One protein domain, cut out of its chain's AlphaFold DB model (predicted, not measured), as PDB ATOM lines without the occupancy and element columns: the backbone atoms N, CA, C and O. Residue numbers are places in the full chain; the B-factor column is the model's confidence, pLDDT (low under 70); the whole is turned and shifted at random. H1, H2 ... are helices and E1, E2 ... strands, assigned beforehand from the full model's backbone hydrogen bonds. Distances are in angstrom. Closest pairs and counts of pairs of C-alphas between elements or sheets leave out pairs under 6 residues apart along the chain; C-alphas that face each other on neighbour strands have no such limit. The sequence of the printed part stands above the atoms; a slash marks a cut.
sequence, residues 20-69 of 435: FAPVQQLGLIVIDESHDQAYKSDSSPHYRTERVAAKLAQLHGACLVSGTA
ATOM      1  N   PHE A  20     154.837 144.596 234.028       84.50
ATOM      2  CA  PHE A  20     155.717 143.708 233.258       84.50
ATOM      3  C   PHE A  20     155.739 144.033 231.762       84.50
ATOM      4  O   PHE A  20     156.254 143.245 230.967       84.50
ATOM      5  N   ALA A  21     155.167 145.169 231.356       85.12
ATOM      6  CA  ALA A  21     155.231 145.593 229.970       85.12
ATOM      7  C   ALA A  21     156.697 145.862 229.570       85.12
ATOM      8  O   ALA A  21     157.426 146.526 230.312       85.12
ATOM      9  N   PRO A  22     157.153 145.365 228.408       82.94
ATOM     10  CA  PRO A  22     158.533 145.538 227.971       82.94
ATOM     11  C   PRO A  22     158.765 146.974 227.473       82.94
ATOM     12  O   PRO A  22     158.640 147.265 226.283       82.94
ATOM     13  N   VAL A  23     159.106 147.882 228.388       85.56
ATOM     14  CA  VAL A  23     159.473 149.273 228.083       85.56
ATOM     15  C   VAL A  23     160.993 149.368 227.921       85.56
ATOM     16  O   VAL A  23     161.736 149.108 228.864       85.56
ATOM     17  N   GLN A  24     161.473 149.739 226.728       81.00
ATOM     18  CA  GLN A  24     162.913 149.742 226.411       81.00
ATOM     19  C   GLN A  24     163.721 150.755 227.237       81.00
ATOM     20  O   GLN A  24     164.836 150.457 227.655       81.00
ATOM     21  N   GLN A  25     163.166 151.947 227.467       87.88
ATOM     22  CA  GLN A  25     163.820 153.053 228.174       87.88
ATOM     23  C   GLN A  25     162.907 153.565 229.288       87.88
ATOM     24  O   GLN A  25     162.339 154.653 229.216       87.88
ATOM     25  N   LEU A  26     162.701 152.729 230.304       91.38
ATOM     26  CA  LEU A  26     161.875 153.080 231.451       91.38
ATOM     27  C   LEU A  26     162.533 154.219 232.255       91.38
ATOM     28  O   LEU A  26     163.526 153.989 232.936       91.38
ATOM     29  N   GLY A  27     161.975 155.432 232.177       94.50
ATOM     30  CA  GLY A  27     162.473 156.609 232.909       94.50
ATOM     31  C   GLY A  27     161.686 156.960 234.179       94.50
ATOM     32  O   GLY A  27     162.246 157.529 235.116       94.50
ATOM     33  N   LEU A  28     160.402 156.595 234.244       94.31
ATOM     34  CA  LEU A  28     159.508 156.919 235.357       94.31
ATOM     35  C   LEU A  28     158.445 155.828 235.535       94.31
ATOM     36  O   LEU A  28     157.838 155.383 234.563       94.31
ATOM     37  N   ILE A  29     158.193 155.450 236.785       93.81
ATOM     38  CA  ILE A  29     157.037 154.667 237.217       93.81
ATOM     39  C   ILE A  29     156.222 155.532 238.180       93.81
ATOM     40  O   ILE A  29     156.774 156.082 239.132       93.81
ATOM     41  N   VAL A  30     154.912 155.621 237.955       93.75
ATOM     42  CA  VAL A  30     153.970 156.281 238.868       93.75
ATOM     43  C   VAL A  30     152.948 155.255 239.339       93.75
ATOM     44  O   VAL A  30     152.334 154.576 238.518       93.75
ATOM     45  N   ILE A  31     152.777 155.140 240.654       91.50
ATOM     46  CA  ILE A  31     151.733 154.330 241.284       91.50
ATOM     47  C   ILE A  31     150.786 155.296 241.984       91.50
ATOM     48  O   ILE A  31     151.186 155.946 242.945       91.50
ATOM     49  N   ASP A  32     149.555 155.403 241.491       89.44
ATOM     50  CA  ASP A  32     148.504 156.190 242.137       89.44
ATOM     51  C   ASP A  32     147.721 155.331 243.135       89.44
ATOM     52  O   ASP A  32     147.575 154.123 242.935       89.44
ATOM     53  N   GLU A  33     147.226 155.953 244.204       86.06
ATOM     54  CA  GLU A  33     146.591 155.287 245.345       86.06
ATOM     55  C   GLU A  33     147.447 154.127 245.893       86.06
ATOM     56  O   GLU A  33     146.952 153.023 246.105       86.06
ATOM     57  N   SER A  34     148.749 154.353 246.128       88.12
ATOM     58  CA  SER A  34     149.726 153.301 246.494       88.12
ATOM     59  C   SER A  34     149.404 152.515 247.773       88.12
ATOM     60  O   SER A  34     150.023 151.495 248.047       88.12
ATOM     61  N   HIS A  35     148.433 152.968 248.568       85.81
ATOM     62  CA  HIS A  35     147.927 152.237 249.729       85.81
ATOM     63  C   HIS A  35     146.913 151.135 249.361       85.81
ATOM     64  O   HIS A  35     146.511 150.346 250.219       85.81
ATOM     65  N   ASP A  36     146.454 151.086 248.108       82.12
ATOM     66  CA  ASP A  36     145.421 150.166 247.655       82.12
ATOM     67  C   ASP A  36     145.918 148.718 247.620       82.12
ATOM     68  O   ASP A  36     146.877 148.348 246.950       82.12
ATOM     69  N   GLN A  37     145.184 147.844 248.293       77.00
ATOM     70  CA  GLN A  37     145.513 146.427 248.408       77.00
ATOM     71  C   GLN A  37     145.371 145.665 247.096       77.00
ATOM     72  O   GLN A  37     145.950 144.591 246.963       77.00
ATOM     73  N   ALA A  38     144.648 146.228 246.121       76.12
ATOM     74  CA  ALA A  38     144.594 145.696 244.763       76.12
ATOM     75  C   ALA A  38     145.988 145.583 244.110       76.12
ATOM     76  O   ALA A  38     146.158 144.831 243.153       76.12
ATOM     77  N   TYR A  39     146.995 146.287 244.638       81.06
ATOM     78  CA  TYR A  39     148.382 146.194 244.190       81.06
ATOM     79  C   TYR A  39     149.146 144.966 244.700       81.06
ATOM     80  O   TYR A  39     150.293 144.752 244.286       81.06
ATOM     81  N   LYS A  40     148.542 144.120 245.541       79.31
ATOM     82  CA  LYS A  40     149.061 142.782 245.848       79.31
ATOM     83  C   LYS A  40     148.359 141.750 244.970       79.31
ATOM     84  O   LYS A  40     147.138 141.688 244.911       79.31
ATOM     85  N   SER A  41     149.155 140.908 244.316       78.00
ATOM     86  CA  SER A  41     148.633 139.775 243.555       78.00
ATOM     87  C   SER A  41     148.113 138.680 244.491       78.00
ATOM     88  O   SER A  41     148.891 138.073 245.238       78.00
ATOM     89  N   ASP A  42     146.815 138.393 244.392       68.44
ATOM     90  CA  ASP A  42     146.152 137.268 245.068       68.44
ATOM     91  C   ASP A  42     146.418 135.919 244.377       68.44
ATOM     92  O   ASP A  42     146.136 134.863 244.941       68.44
ATOM     93  N   SER A  43     146.974 135.926 243.162       69.75
ATOM     94  CA  SER A  43     147.390 134.721 242.441       69.75
ATOM     95  C   SER A  43     148.907 134.575 242.436       69.75
ATOM     96  O   SER A  43     149.648 135.558 242.479       69.75
ATOM     97  N   SER A  44     149.375 133.325 242.379       68.06
ATOM     98  CA  SER A  44     150.800 133.037 242.239       68.06
ATOM     99  C   SER A  44     151.311 133.510 240.865       68.06
ATOM    100  O   SER A  44     150.678 133.185 239.856       68.06
ATOM    101  N   PRO A  45     152.450 134.225 240.792       73.00
ATOM    102  CA  PRO A  45     153.312 134.619 241.910       73.00
ATOM    103  C   PRO A  45     152.698 135.729 242.782       73.00
ATOM    104  O   PRO A  45     152.276 136.764 242.274       73.00
ATOM    105  N   HIS A  46     152.724 135.557 244.108       78.56
ATOM    106  CA  HIS A  46     152.302 136.600 245.045       78.56
ATOM    107  C   HIS A  46     153.366 137.698 245.117       78.56
ATOM    108  O   HIS A  46     154.433 137.512 245.707       78.56
ATOM    109  N   TYR A  47     153.089 138.862 244.533       82.25
ATOM    110  CA  TYR A  47     153.976 140.024 244.591       82.25
ATOM    111  C   TYR A  47     153.220 141.288 244.997       82.25
ATOM    112  O   TYR A  47     152.010 141.395 244.812       82.25
ATOM    113  N   ARG A  48     153.965 142.244 245.558       85.50
ATOM    114  CA  ARG A  48     153.513 143.618 245.804       85.50
ATOM    115  C   ARG A  48     154.021 144.516 244.687       85.50
ATOM    116  O   ARG A  48     155.231 144.528 244.430       85.50
ATOM    117  N   THR A  49     153.114 145.230 244.028       87.88
ATOM    118  CA  THR A  49     153.419 146.066 242.859       87.88
ATOM    119  C   THR A  49     154.482 147.105 243.189       87.88
ATOM    120  O   THR A  49     155.428 147.252 242.427       87.88
ATOM    121  N   GLU A  50     154.420 147.734 244.358       87.69
ATOM    122  CA  GLU A  50     155.356 148.774 244.801       87.69
ATOM    123  C   GLU A  50     156.780 148.227 244.943       87.69
ATOM    124  O   GLU A  50     157.753 148.872 244.557       87.69
ATOM    125  N   ARG A  51     156.927 146.991 245.441       88.06
ATOM    126  CA  ARG A  51     158.243 146.347 245.594       88.06
ATOM    127  C   ARG A  51     158.853 145.974 244.254       88.06
ATOM    128  O   ARG A  51     160.054 146.157 244.054       88.06
ATOM    129  N   VAL A  52     158.036 145.434 243.354       90.62
ATOM    130  CA  VAL A  52     158.474 145.082 242.002       90.62
ATOM    131  C   VAL A  52     158.794 146.353 241.215       90.62
ATOM    132  O   VAL A  52     159.855 146.419 240.602       90.62
ATOM    133  N   ALA A  53     157.968 147.394 241.317       92.00
ATOM    134  CA  ALA A  53     158.209 148.703 240.720       92.00
ATOM    135  C   ALA A  53     159.499 149.343 241.241       92.00
ATOM    136  O   ALA A  53     160.310 149.810 240.449       92.00
ATOM    137  N   ALA A  54     159.752 149.294 242.553       91.31
ATOM    138  CA  ALA A  54     160.998 149.786 243.133       91.31
ATOM    139  C   ALA A  54     162.216 149.018 242.600       91.31
ATOM    140  O   ALA A  54     163.262 149.614 242.334       91.31
ATOM    141  N   LYS A  55     162.087 147.696 242.407       92.69
ATOM    142  CA  LYS A  55     163.160 146.886 241.827       92.69
ATOM    143  C   LYS A  55     163.376 147.191 240.345       92.69
ATOM    144  O   LYS A  55     164.525 147.304 239.930       92.69
ATOM    145  N   LEU A  56     162.308 147.351 239.569       92.88
ATOM    146  CA  LEU A  56     162.375 147.745 238.160       92.88
ATOM    147  C   LEU A  56     163.008 149.130 238.007       92.88
ATOM    148  O   LEU A  56     163.949 149.281 237.234       92.88
ATOM    149  N   ALA A  57     162.574 150.105 238.806       93.44
ATOM    150  CA  ALA A  57     163.165 151.438 238.832       93.44
ATOM    151  C   ALA A  57     164.670 151.380 239.119       93.44
ATOM    152  O   ALA A  57     165.460 151.985 238.402       93.44
ATOM    153  N   GLN A  58     165.086 150.573 240.100       93.44
ATOM    154  CA  GLN A  58     166.502 150.357 240.389       93.44
ATOM    155  C   GLN A  58     167.267 149.756 239.198       93.44
ATOM    156  O   GLN A  58     168.367 150.210 238.902       93.44
ATOM    157  N   LEU A  59     166.720 148.726 238.542       93.25
ATOM    158  CA  LEU A  59     167.385 148.030 237.431       93.25
ATOM    159  C   LEU A  59     167.523 148.905 236.178       93.25
ATOM    160  O   LEU A  59     168.504 148.769 235.456       93.25
ATOM    161  N   HIS A  60     166.558 149.793 235.936       93.12
ATOM    162  CA  HIS A  60     166.536 150.679 234.770       93.12
ATOM    163  C   HIS A  60     167.103 152.080 235.043       93.12
ATOM    164  O   HIS A  60     167.201 152.881 234.118       93.12
ATOM    165  N   GLY A  61     167.459 152.403 236.292       94.25
ATOM    166  CA  GLY A  61     167.806 153.775 236.676       94.25
ATOM    167  C   GLY A  61     166.625 154.751 236.570       94.25
ATOM    168  O   GLY A  61     166.834 155.945 236.374       94.25
ATOM    169  N   ALA A  62     165.392 154.250 236.675       95.25
ATOM    170  CA  ALA A  62     164.167 155.036 236.578       95.25
ATOM    171  C   ALA A  62     163.798 155.700 237.915       95.25
ATOM    172  O   ALA A  62     164.195 155.247 238.994       95.25
ATOM    173  N   CYS A  63     162.961 156.733 237.858       94.81
ATOM    174  CA  CYS A  63     162.307 157.296 239.037       94.81
ATOM    175  C   CYS A  63     161.040 156.490 239.391       94.81
ATOM    176  O   CYS A  63     160.315 156.060 238.498       94.81
ATOM    177  N   LEU A  64     160.755 156.299 240.682       94.06
ATOM    178  CA  LEU A  64     159.481 155.763 241.172       94.06
ATOM    179  C   LEU A  64     158.786 156.828 242.020       94.06
ATOM    180  O   LEU A  64     159.374 157.319 242.985       94.06
ATOM    181  N   VAL A  65     157.533 157.127 241.689       94.88
ATOM    182  CA  VAL A  65     156.655 158.016 242.451       94.88
ATOM    183  C   VAL A  65     155.440 157.223 242.928       94.88
ATOM    184  O   VAL A  65     154.640 156.766 242.113       94.88
ATOM    185  N   SER A  66     155.300 157.075 244.245       92.56
ATOM    186  CA  SER A  66     154.090 156.554 244.893       92.56
ATOM    187  C   SER A  66     153.225 157.732 245.346       92.56
ATOM    188  O   SER A  66     153.645 158.512 246.201       92.56
ATOM    189  N   GLY A  67     152.040 157.884 244.762       92.56
ATOM    190  CA  GLY A  67     151.041 158.880 245.140       92.56
ATOM    191  C   GLY A  67     149.969 158.268 246.040       92.56
ATOM    192  O   GLY A  67     149.443 157.197 245.750       92.56
ATOM    193  N   THR A  68     149.644 158.935 247.146       90.69
ATOM    194  CA  THR A  68     148.581 158.504 248.063       90.69
ATOM    195  C   THR A  68     148.165 159.648 248.985       90.69
ATOM    196  O   THR A  68     149.008 160.420 249.443       90.69
ATOM    197  N   ALA A  69     146.868 159.751 249.279       87.81
ATOM    198  CA  ALA A  69     146.356 160.668 250.302       87.81
ATOM    199  C   ALA A  69     146.497 160.101 251.726       87.81
ATOM    200  O   ALA A  69     146.514 160.851 252.699       87.81
TER     201      ALA A  69
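Overview. This is residues 20 to 69 of the 435 residues of the protein "Primosomal protein N" of Candidatus Saccharibacteria bacterium (UniProt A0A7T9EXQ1). A small parallel pair of strands, E1 and E2, has the single helix H1 packed along it, running back against the strands' direction, and a long loop, residues 32 to 48, swings out from the end of E1 before it reaches H1. The 50 printed residues hold two named strands and one named helix, in the order E1, H1, E2, with the sheet order E1, E2, all parallel. The class is mixed, helices and strands, though under half of the residues are in named elements. The whole is only just compact, close to loose, with a radius of gyration of the C-alphas of 11.2 A, and its outline is flat, spanning 29 by 29 by 15 A.

Arrangement. E1, residues 28 to 31, and E2, residues 63 to 66, are parallel neighbours, with 11 degrees between their directions. The C-alphas of Leu 28 and Cys 63, which face each other, are 4.6 A apart. N 29 and O 63, at 2.8 A, and N 65 and O 29, at 2.9 A, are within hydrogen-bond range. Between these strands in the chain comes H1, residues 49 to 60. E1, H1 and E2 form a strand-helix-strand unit, two parallel neighbour strands with a helix between them in the chain, and its crossover is right-handed. The closest C-alphas of E1 and H1 are those of Ile 29 and Ala 53, 7.0 A apart. Those of H1 and E2 are Ala 57 and Cys 63, 5.9 A apart. In H1 every O i to N i+4 pair is within hydrogen-bond range.

Along the chain. E1 begins at C-alpha 28, (159.508, 156.919, 235.357), and is 10.1 A long. H1 begins at C-alpha 49, (153.419, 146.066, 242.859), and is 16.1 A long. E2, also 10.1 A long, ends at C-alpha 66, (154.090, 156.554, 244.893).

Size, cuts and confidence. The C-alphas of Gln 24 and Ala 69, the two farthest apart, are 31.1 A apart. The printed part has no cut. The link from E1 to H1 is long, with 17 residues, and that from H1 to E2 is tight, with 2. The mean pLDDT of the printed part is 87.0, and residues 42 to 44 are under 70.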